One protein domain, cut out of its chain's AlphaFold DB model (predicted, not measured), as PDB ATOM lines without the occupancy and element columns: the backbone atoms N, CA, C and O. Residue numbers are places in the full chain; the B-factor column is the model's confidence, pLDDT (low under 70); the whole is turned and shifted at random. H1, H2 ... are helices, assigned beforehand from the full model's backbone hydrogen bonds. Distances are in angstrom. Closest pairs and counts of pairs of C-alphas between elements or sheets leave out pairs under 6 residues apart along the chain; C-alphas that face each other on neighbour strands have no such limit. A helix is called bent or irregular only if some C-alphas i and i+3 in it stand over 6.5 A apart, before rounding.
ATOM      1  N   HIS A  77      33.822  43.599  15.849       90.31
ATOM      2  CA  HIS A  77      33.575  42.321  15.180       90.31
ATOM      3  C   HIS A  77      32.159  42.232  14.583       90.31
ATOM      4  O   HIS A  77      31.997  41.784  13.454       90.31
ATOM      5  N   LYS A  78      31.141  42.745  15.291       90.88
ATOM      6  CA  LYS A  78      29.746  42.750  14.820       90.88
ATOM      7  C   LYS A  78      29.573  43.520  13.505       90.88
ATOM      8  O   LYS A  78      29.006  42.983  12.561       90.88
ATOM      9  N   CYS A  79      30.065  44.759  13.433       92.94
ATOM     10  CA  CYS A  79      29.997  45.562  12.210       92.94
ATOM     11  C   CYS A  79      30.825  44.932  11.089       92.94
ATOM     12  O   CYS A  79      30.381  44.905   9.947       92.94
ATOM     13  N   TRP A  80      31.983  44.362  11.421       92.38
ATOM     14  CA  TRP A  80      32.831  43.680  10.450       92.38
ATOM     15  C   TRP A  80      32.138  42.482   9.798       92.38
ATOM     16  O   TRP A  80      32.170  42.365   8.577       92.38
ATOM     17  N   VAL A  81      31.443  41.638  10.573       90.19
ATOM     18  CA  VAL A  81      30.671  40.504  10.027       90.19
ATOM     19  C   VAL A  81      29.592  41.005   9.066       90.19
ATOM     20  O   VAL A  81      29.501  40.519   7.942       90.19
ATOM     21  N   VAL A  82      28.843  42.041   9.455       92.44
ATOM     22  CA  VAL A  82      27.810  42.648   8.597       92.44
ATOM     23  C   VAL A  82      28.406  43.201   7.298       92.44
ATOM     24  O   VAL A  82      27.820  43.033   6.227       92.44
ATOM     25  N   GLN A  83      29.565  43.862   7.360       92.50
ATOM     26  CA  GLN A  83      30.239  44.371   6.162       92.50
ATOM     27  C   GLN A  83      30.763  43.236   5.272       92.50
ATOM     28  O   GLN A  83      30.595  43.301   4.052       92.50
ATOM     29  N   ARG A  84      31.304  42.162   5.859       90.94
ATOM     30  CA  ARG A  84      31.749  40.968   5.126       90.94
ATOM     31  C   ARG A  84      30.588  40.303   4.394       90.94
ATOM     32  O   ARG A  84      30.704  40.010   3.208       90.94
ATOM     33  N   GLU A  85      29.441  40.138   5.050       91.50
ATOM     34  CA  GLU A  85      28.231  39.580   4.433       91.50
ATOM     35  C   GLU A  85      27.708  40.455   3.286       91.50
ATOM     36  O   GLU A  85      27.340  39.946   2.222       91.50
ATOM     37  N   LYS A  86      27.700  41.783   3.461       93.38
ATOM     38  CA  LYS A  86      27.334  42.725   2.393       93.38
ATOM     39  C   LYS A  86      28.278  42.604   1.199       93.38
ATOM     40  O   LYS A  86      27.801  42.511   0.066       93.38
ATOM     41  N   ALA A  87      29.586  42.559   1.441       93.06
ATOM     42  CA  ALA A  87      30.599  42.401   0.402       93.06
ATOM     43  C   ALA A  87      30.482  41.042  -0.312       93.06
ATOM     44  O   ALA A  87      30.509  40.993  -1.540       93.06
ATOM     45  N   ALA A  88      30.258  39.954   0.428       92.25
ATOM     46  CA  ALA A  88      30.042  38.614  -0.121       92.25
ATOM     47  C   ALA A  88      28.795  38.554  -1.016       92.25
ATOM     48  O   ALA A  88      28.826  38.023  -2.129       92.25
ATOM     49  N   ASN A  89      27.691  39.152  -0.562       93.75
ATOM     50  CA  ASN A  89      26.464  39.250  -1.346       93.75
ATOM     51  C   ASN A  89      26.648  40.127  -2.589       93.75
ATOM     52  O   ASN A  89      26.099  39.813  -3.646       93.75
ATOM     53  N   PHE A  90      27.417  41.212  -2.482       93.88
ATOM     54  CA  PHE A  90      27.755  42.057  -3.622       93.88
ATOM     55  C   PHE A  90      28.593  41.299  -4.654       93.88
ATOM     56  O   PHE A  90      28.264  41.352  -5.838       93.88
ATOM     57  N   LEU A  91      29.603  40.543  -4.214       93.69
ATOM     58  CA  LEU A  91      30.406  39.688  -5.082       93.69
ATOM     59  C   LEU A  91      29.512  38.694  -5.821       93.69
ATOM     60  O   LEU A  91      29.422  38.764  -7.040       93.69
ATOM     61  N   ARG A  92      28.745  37.869  -5.096       91.62
ATOM     62  CA  ARG A  92      27.851  36.852  -5.683       91.62
ATOM     63  C   ARG A  92      26.906  37.403  -6.750       91.62
ATOM     64  O   ARG A  92      26.659  36.741  -7.750       91.62
ATOM     65  N   LYS A  93      26.363  38.608  -6.545       93.50
ATOM     66  CA  LYS A  93      25.448  39.258  -7.501       93.50
ATOM     67  C   LYS A  93      26.144  39.750  -8.771       93.50
ATOM     68  O   LYS A  93      25.478  39.914  -9.791       93.50
ATOM     69  N   ASN A  94      27.443  40.029  -8.704       92.19
ATOM     70  CA  ASN A  94      28.193  40.648  -9.792       92.19
ATOM     71  C   ASN A  94      29.229  39.719 -10.438       92.19
ATOM     72  O   ASN A  94      29.661  40.027 -11.541       92.19
ATOM     73  N   THR A  95      29.591  38.587  -9.821       88.75
ATOM     74  CA  THR A  95      30.636  37.673 -10.315       88.75
ATOM     75  C   THR A  95      30.421  37.268 -11.770       88.75
ATOM     76  O   THR A  95      31.346  37.404 -12.563       88.75
ATOM     77  N   ASN A  96      29.208  36.849 -12.145       88.62
ATOM     78  CA  ASN A  96      28.921  36.431 -13.524       88.62
ATOM     79  C   ASN A  96      29.096  37.600 -14.507       88.62
ATOM     80  O   ASN A  96      29.823  37.483 -15.486       88.62
ATOM     81  N   LYS A  97      28.533  38.770 -14.175       91.12
ATOM     82  CA  LYS A  97      28.635  39.991 -14.998       91.12
ATOM     83  C   LYS A  97      30.081  40.464 -15.171       91.12
ATOM     84  O   LYS A  97      30.456  40.960 -16.224       91.12
ATOM     85  N   TRP A  98      30.888  40.341 -14.119       91.50
ATOM     86  CA  TRP A  98      32.305  40.699 -14.144       91.50
ATOM     87  C   TRP A  98      33.148  39.717 -14.954       91.50
ATOM     88  O   TRP A  98      34.161  40.131 -15.507       91.50
ATOM     89  N   GLY A  99      32.748  38.444 -15.009       85.38
ATOM     90  CA  GLY A  99      33.391  37.434 -15.848       85.38
ATOM     91  C   GLY A  99      33.066  37.602 -17.333       85.38
ATOM     92  O   GLY A  99      33.955  37.443 -18.160       85.38
ATOM     93  N   GLU A 100      31.822  37.959 -17.660       89.69
ATOM     94  CA  GLU A 100      31.368  38.174 -19.043       89.69
ATOM     95  C   GLU A 100      31.988  39.425 -19.682       89.69
ATOM     96  O   GLU A 100      32.353  39.401 -20.854       89.69
ATOM     97  N   ASP A 101      32.129  40.511 -18.916       90.25
ATOM     98  CA  ASP A 101      32.637  41.793 -19.411       90.25
ATOM     99  C   ASP A 101      33.635  42.410 -18.423       90.25
ATOM    100  O   ASP A 101      33.360  43.378 -17.699       90.25
ATOM    101  N   MET A 102      34.815  41.798 -18.344       88.50
ATOM    102  CA  MET A 102      35.886  42.252 -17.456       88.50
ATOM    103  C   MET A 102      36.428  43.652 -17.802       88.50
ATOM    104  O   MET A 102      36.579  44.443 -16.864       88.50
ATOM    105  N   PRO A 103      36.674  44.021 -19.079       89.19
ATOM    106  CA  PRO A 103      37.212  45.338 -19.430       89.19
ATOM    107  C   PRO A 103      36.348  46.495 -18.918       89.19
ATOM    108  O   PRO A 103      36.864  47.417 -18.284       89.19
ATOM    109  N   ASN A 104      35.023  46.419 -19.085       92.25
ATOM    110  CA  ASN A 104      34.123  47.492 -18.648       92.25
ATOM    111  C   ASN A 104      33.888  47.503 -17.128       92.25
ATOM    112  O   ASN A 104      33.400  48.491 -16.567       92.25
ATOM    113  N   ASN A 105      34.240  46.420 -16.429       92.75
ATOM    114  CA  ASN A 105      34.068  46.298 -14.983       92.75
ATOM    115  C   ASN A 105      35.377  46.390 -14.184       92.75
ATOM    116  O   ASN A 105      35.318  46.453 -12.954       92.75
ATOM    117  N   ILE A 106      36.542  46.475 -14.832       91.38
ATOM    118  CA  ILE A 106      37.858  46.396 -14.177       91.38
ATOM    119  C   ILE A 106      38.029  47.406 -13.037       91.38
ATOM    120  O   ILE A 106      38.495  47.052 -11.955       91.38
ATOM    121  N   THR A 107      37.575  48.647 -13.217       91.94
ATOM    122  CA  THR A 107      37.662  49.694 -12.187       91.94
ATOM    123  C   THR A 107      36.801  49.359 -10.967       91.94
ATOM    124  O   THR A 107      37.230  49.551  -9.828       91.94
ATOM    125  N   LYS A 108      35.603  48.799 -11.186       93.31
ATOM    126  CA  LYS A 108      34.698  48.364 -10.109       93.31
ATOM    127  C   LYS A 108      35.276  47.160  -9.368       93.31
ATOM    128  O   LYS A 108      35.250  47.138  -8.141       93.31
ATOM    129  N   ILE A 109      35.842  46.209 -10.109       93.31
ATOM    130  CA  ILE A 109      36.495  45.023  -9.554       93.31
ATOM    131  C   ILE A 109      37.700  45.435  -8.699       93.31
ATOM    132  O   ILE A 109      37.813  45.009  -7.553       93.31
ATOM    133  N   ARG A 110      38.575  46.314  -9.206       93.00
ATOM    134  CA  ARG A 110      39.736  46.821  -8.455       93.00
ATOM    135  C   ARG A 110      39.319  47.546  -7.182       93.00
ATOM    136  O   ARG A 110      39.938  47.326  -6.144       93.00
ATOM    137  N   LYS A 111      38.268  48.369  -7.245       94.00
ATOM    138  CA  LYS A 111      37.707  49.028  -6.059       94.00
ATOM    139  C   LYS A 111      37.217  48.002  -5.037       94.00
ATOM    140  O   LYS A 111      37.643  48.058  -3.892       94.00
ATOM    141  N   PHE A 112      36.419  47.024  -5.464       94.62
ATOM    142  CA  PHE A 112      35.947  45.952  -4.588       94.62
ATOM    143  C   PHE A 112      37.105  45.185  -3.931       94.62
ATOM    144  O   PHE A 112      37.086  44.958  -2.726       94.62
ATOM    145  N   LEU A 113      38.139  44.820  -4.696       92.75
ATOM    146  CA  LEU A 113      39.311  44.118  -4.170       92.75
ATOM    147  C   LEU A 113      40.127  44.978  -3.195       92.75
ATOM    148  O   LEU A 113      40.682  44.437  -2.239       92.75
ATOM    149  N   LYS A 114      40.202  46.296  -3.424       91.81
ATOM    150  CA  LYS A 114      40.837  47.246  -2.501       91.81
ATOM    151  C   LYS A 114      40.069  47.310  -1.183       91.81
ATOM    152  O   LYS A 114      40.684  47.156  -0.133       91.81
ATOM    153  N   ASP A 115      38.748  47.458  -1.247       91.69
ATOM    154  CA  ASP A 115      37.884  47.518  -0.065       91.69
ATOM    155  C   ASP A 115      37.928  46.186   0.709       91.69
ATOM    156  O   ASP A 115      38.064  46.181   1.929       91.69
ATOM    157  N   TRP A 116      37.916  45.046   0.005       91.12
ATOM    158  CA  TRP A 116      38.042  43.716   0.613       91.12
ATOM    159  C   TRP A 116      39.341  43.552   1.415       91.12
ATOM    160  O   TRP A 116      39.332  42.983   2.506       91.12
ATOM    161  N   SER A 117      40.457  44.051   0.874       89.12
ATOM    162  CA  SER A 117      41.752  44.037   1.560       89.12
ATOM    163  C   SER A 117      41.802  45.027   2.723       89.12
ATOM    164  O   SER A 117      42.337  44.678   3.767       89.12
ATOM    165  N   TYR A 118      41.236  46.228   2.563       88.88
ATOM    166  CA  TYR A 118      41.200  47.254   3.613       88.88
ATOM    167  C   TYR A 118      40.477  46.760   4.872       88.88
ATOM    168  O   TYR A 118      40.964  46.954   5.979       88.88
ATOM    169  N   PHE A 119      39.357  46.050   4.716       86.75
ATOM    170  CA  PHE A 119      38.652  45.455   5.856       86.75
ATOM    171  C   PHE A 119      39.290  44.169   6.395       86.75
ATOM    172  O   PHE A 119      38.757  43.586   7.339       86.75
ATOM    173  N   ASP A 120      40.383  43.699   5.792       83.25
ATOM    174  CA  ASP A 120      41.027  42.422   6.101       83.25
ATOM    175  C   ASP A 120      40.021  41.260   6.232       83.25
ATOM    176  O   ASP A 120      40.070  40.429   7.141       83.25
ATOM    177  N   PHE A 121      39.065  41.179   5.297       80.81
ATOM    178  CA  PHE A 121      38.083  40.084   5.285       80.81
ATOM    179  C   PHE A 121      38.712  38.705   5.092       80.81
ATOM    180  O   PHE A 121      38.071  37.696   5.375       80.81
ATOM    181  N   SER A 122      39.962  38.688   4.633       66.31
ATOM    182  CA  SER A 122      40.787  37.504   4.417       66.31
ATOM    183  C   SER A 122      41.218  36.830   5.727       66.31
ATOM    184  O   SER A 122      41.706  35.705   5.683       66.31
ATOM    185  N   GLY A 123      41.100  37.514   6.876       60.97
ATOM    186  CA  GLY A 123      41.505  36.975   8.178       60.97
ATOM    187  C   GLY A 123      42.997  36.637   8.274       60.97
ATOM    188  O   GLY A 123      43.391  35.886   9.163       60.97
ATOM    189  N   LEU A 124      43.822  37.176   7.367       52.22
ATOM    190  CA  LEU A 124      45.241  36.830   7.242       52.22
ATOM    191  C   LEU A 124      46.073  37.359   8.418       52.22
ATOM    192  O   LEU A 124      47.166  36.858   8.658       52.22
ATOM    193  N   ASN A 125      45.549  38.322   9.182       52.75
ATOM    194  CA  ASN A 125      46.226  38.894  10.347       52.75
ATOM    195  C   ASN A 125      46.071  38.091  11.650       52.75
ATOM    196  O   ASN A 125      46.429  38.591  12.717       52.75
ATOM    197  N   LYS A 126      45.529  36.864  11.631       51.28
ATOM    198  CA  LYS A 126      45.451  36.022  12.838       51.28
ATOM    199  C   LYS A 126      46.213  34.723  12.621       51.28
ATOM    200  O   LYS A 126      46.039  34.062  11.608       51.28
ATOM    201  N   ASN A 127      46.990  34.324  13.634       48.97
ATOM    202  CA  ASN A 127      47.776  33.078  13.729       48.97
ATOM    203  C   ASN A 127      46.960  31.774  13.561       48.97
ATOM    204  O   ASN A 127      47.476  30.678  13.751       48.97
ATOM    205  N   VAL A 128      45.678  31.889  13.230       49.38
ATOM    206  CA  VAL A 128      44.781  30.808  12.860       49.38
ATOM    207  C   VAL A 128      44.190  31.224  11.523       49.38
ATOM    208  O   VAL A 128      43.344  32.113  11.486       49.38
ATOM    209  N   ILE A 129      44.658  30.609  10.438       54.78
ATOM    210  CA  ILE A 129      44.044  30.749   9.116       54.78
ATOM    211  C   ILE A 129      42.822  29.822   9.136       54.78
ATOM    212  O   ILE A 129      43.003  28.602   9.079       54.78
ATOM    213  N   PRO A 130      41.583  30.332   9.289       56.75
ATOM    214  CA  PRO A 130      40.418  29.485   9.083       56.75
ATOM    215  C   PRO A 130      40.444  28.959   7.645       56.75
ATOM    216  O   PRO A 130      40.951  29.629   6.742       56.75
ATOM    217  N   ALA A 131      39.909  27.756   7.421       59.50
ATOM    218  CA  ALA A 131      39.748  27.249   6.063       59.50
ATOM    219  C   ALA A 131      38.998  28.307   5.227       59.50
ATOM    220  O   ALA A 131      37.970  28.803   5.700       59.50
ATOM    221  N   PRO A 132      39.515  28.685   4.041       65.44
ATOM    222  CA  PRO A 132      38.921  29.748   3.243       65.44
ATOM    223  C   PRO A 132      37.479  29.374   2.918       65.44
ATOM    224  O   PRO A 132      37.208  28.266   2.446       65.44
ATOM    225  N   ASP A 133      36.549  30.285   3.194       78.12
ATOM    226  CA  ASP A 133      35.157  30.051   2.849       78.12
ATOM    227  C   ASP A 133      34.938  30.210   1.332       78.12
ATOM    228  O   ASP A 133      35.822  30.622   0.572       78.12
ATOM    229  N   GLY A 134      33.741  29.855   0.855       81.62
ATOM    230  CA  GLY A 134      33.410  29.964  -0.569       81.62
ATOM    231  C   GLY A 134      33.558  31.388  -1.126       81.62
ATOM    232  O   GLY A 134      33.805  31.557  -2.321       81.62
ATOM    233  N   THR A 135      33.455  32.414  -0.277       84.75
ATOM    234  CA  THR A 135      33.657  33.811  -0.673       84.75
ATOM    235  C   THR A 135      35.139  34.122  -0.821       84.75
ATOM    236  O   THR A 135      35.527  34.734  -1.814       84.75
ATOM    237  N   ASP A 136      35.976  33.662   0.108       84.88
ATOM    238  CA  ASP A 136      37.429  33.847   0.042       84.88
ATOM    239  C   ASP A 136      38.005  33.204  -1.229       84.88
ATOM    240  O   ASP A 136      38.795  33.825  -1.948       84.88
ATOM    241  N   LEU A 137      37.537  31.999  -1.571       85.81
ATOM    242  CA  LEU A 137      37.875  31.318  -2.824       85.81
ATOM    243  C   LEU A 137      37.431  32.128  -4.051       85.81
ATOM    244  O   LEU A 137      38.211  32.311  -4.987       85.81
ATOM    245  N   ALA A 138      36.207  32.662  -4.047       87.69
ATOM    246  CA  ALA A 138      35.708  33.490  -5.144       87.69
ATOM    247  C   ALA A 138      36.530  34.781  -5.323       87.69
ATOM    248  O   ALA A 138      36.842  35.165  -6.452       87.69
ATOM    249  N   VAL A 139      36.938  35.427  -4.226       90.31
ATOM    250  CA  VAL A 139      37.809  36.612  -4.255       90.31
ATOM    251  C   VAL A 139      39.199  36.263  -4.783       90.31
ATOM    252  O   VAL A 139      39.747  37.014  -5.591       90.31
ATOM    253  N   GLN A 140      39.770  35.124  -4.383       88.19
ATOM    254  CA  GLN A 140      41.054  34.659  -4.915       88.19
ATOM    255  C   GLN A 140      40.984  34.383  -6.419       88.19
ATOM    256  O   GLN A 140      41.873  34.809  -7.157       88.19
ATOM    257  N   THR A 141      39.921  33.727  -6.886       89.94
ATOM    258  CA  THR A 141      39.684  33.501  -8.317       89.94
ATOM    259  C   THR A 141      39.572  34.828  -9.063       89.94
ATOM    260  O   THR A 141      40.274  35.027 -10.051       89.94
ATOM    261  N   LEU A 142      38.801  35.786  -8.539       90.31
ATOM    262  CA  LEU A 142      38.667  37.115  -9.137       90.31
ATOM    263  C   LEU A 142      40.010  37.860  -9.212       90.31
ATOM    264  O   LEU A 142      40.323  38.460 -10.238       90.31
ATOM    265  N   ARG A 143      40.840  37.790  -8.160       90.62
ATOM    266  CA  ARG A 143      42.204  38.355  -8.162       90.62
ATOM    267  C   ARG A 143      43.073  37.735  -9.255       90.62
ATOM    268  O   ARG A 143      43.790  38.468  -9.934       90.62
ATOM    269  N   LYS A 144      43.010  36.410  -9.433       90.25
ATOM    270  CA  LYS A 144      43.746  35.702 -10.493       90.25
ATOM    271  C   LYS A 144      43.277  36.133 -11.881       90.25
ATOM    272  O   LYS A 144      44.124  36.474 -12.699       90.25
ATOM    273  N   SER A 145      41.966  36.198 -12.119       88.75
ATOM    274  CA  SER A 145      41.405  36.652 -13.401       88.75
ATOM    275  C   SER A 145      41.819  38.085 -13.733       88.75
ATOM    276  O   SER A 145      42.281  38.345 -14.837       88.75
ATOM    277  N   VAL A 146      41.752  38.998 -12.757       89.88
ATOM    278  CA  VAL A 146      42.209  40.387 -12.930       89.88
ATOM    279  C   VAL A 146      43.701  40.449 -13.239       89.88
ATOM    280  O   VAL A 146      44.107  41.188 -14.130       89.88
ATOM    281  N   LYS A 147      44.530  39.678 -12.525       89.44
ATOM    282  CA  LYS A 147      45.973  39.633 -12.786       89.44
ATOM    283  C   LYS A 147      46.255  39.122 -14.200       89.44
ATOM    284  O   LYS A 147      47.042  39.737 -14.904       89.44
ATOM    285  N   SER A 148      45.588  38.046 -14.612       87.75
ATOM    286  CA  SER A 148      45.709  37.496 -15.964       87.75
ATOM    287  C   SER A 148      45.288  38.506 -17.027       87.75
ATOM    288  O   SER A 148      45.987  38.655 -18.014       87.75
ATOM    289  N   PHE A 149      44.191  39.235 -16.813       86.81
ATOM    290  CA  PHE A 149      43.721  40.264 -17.742       86.81
ATOM    291  C   PHE A 149      44.700  41.441 -17.875       86.81
ATOM    292  O   PHE A 149      44.865  41.985 -18.958       86.81
ATOM    293  N   LEU A 150      45.352  41.844 -16.779       85.12
ATOM    294  CA  LEU A 150      46.289  42.973 -16.780       85.12
ATOM    295  C   LEU A 150      47.687  42.613 -17.301       85.12
ATOM    296  O   LEU A 150      48.389  43.501 -17.769       85.12
ATOM    297  N   VAL A 151      48.104  41.352 -17.161       82.75
ATOM    298  CA  VAL A 151      49.433  40.868 -17.581       82.75
ATOM    299  C   VAL A 151      49.379  40.209 -18.969       82.75
ATOM    300  O   VAL A 151      50.360  40.240 -19.699       82.75
ATOM    301  N   GLY A 152      48.233  39.652 -19.365       58.97
ATOM    302  CA  GLY A 152      48.019  38.915 -20.616       58.97
ATOM    303  C   GLY A 152      47.755  39.793 -21.839       58.97
ATOM    304  O   GLY A 152      46.756  39.598 -22.526       58.97
ATOM    305  N   GLY A 153      48.650  40.750 -22.087       49.59
ATOM    306  CA  GLY A 153      48.840  41.401 -23.388       49.59
ATOM    307  C   GLY A 153      50.184  41.048 -24.042       49.59
ATOM    308  O   GLY A 153      50.542  41.672 -25.031       49.59
TER     309      GLY A 153
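This is residues 77 to 153 of the 156 residues of an uncharacterized protein of Flavobacteriales bacterium (UniProt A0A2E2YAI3). H1 and H2 lie side by side as a helical hairpin, and H3 crosses it at a slant, packing on H2; loop residues 124 to 129 stick out. The 77 printed residues have three named helices, in order H1 H2 H3, and no named strand: class all helix, compact, radius of gyration of the C-alphas 13.0 A, spans 39 by 23 by 19 A.

Start at H1, residues 77 to 100; its residues 87 to 98 alone touch H2, residues 102 to 118, at a shallow tilt of 16 degrees, opposite ways, with closest C-alphas Trp 98 and Asn 105, 5.9 A apart. H3, residues 134 to 151, touches H2 with residues 139 to 146 alone, at a steep tilt of 53 degrees, with closest C-alphas Ile 106 and Val 146, 7.5 A apart. H1 and H3 are close but not clearly touching, closest C-alphas Ala 88 and Thr 135, 6.0 A. Every O i to N i+4 pair is within hydrogen-bond range in H3, 18 of 20 in H1, 11 of 13 in H2.

Find C-alpha 77 at (33.575, 42.321, 15.180); H1 runs 34.5 A, irregular at C-alphas 93 and 96, 7.5 A apart. H2, 22.3 A, is irregular at C-alphas 104 and 107, 7.7 A apart. H3 runs 25.8 A to C-alpha 151 at (49.433, 40.868, -17.581).

The printed part has no cut; its farthest C-alphas, Lys 78 and Gly 153, are 42.7 A apart. The H1 to H2 link is tight, H2 to H3 long. The model's pLDDT is under 70 at residues 122 to 132 and 152 to 153.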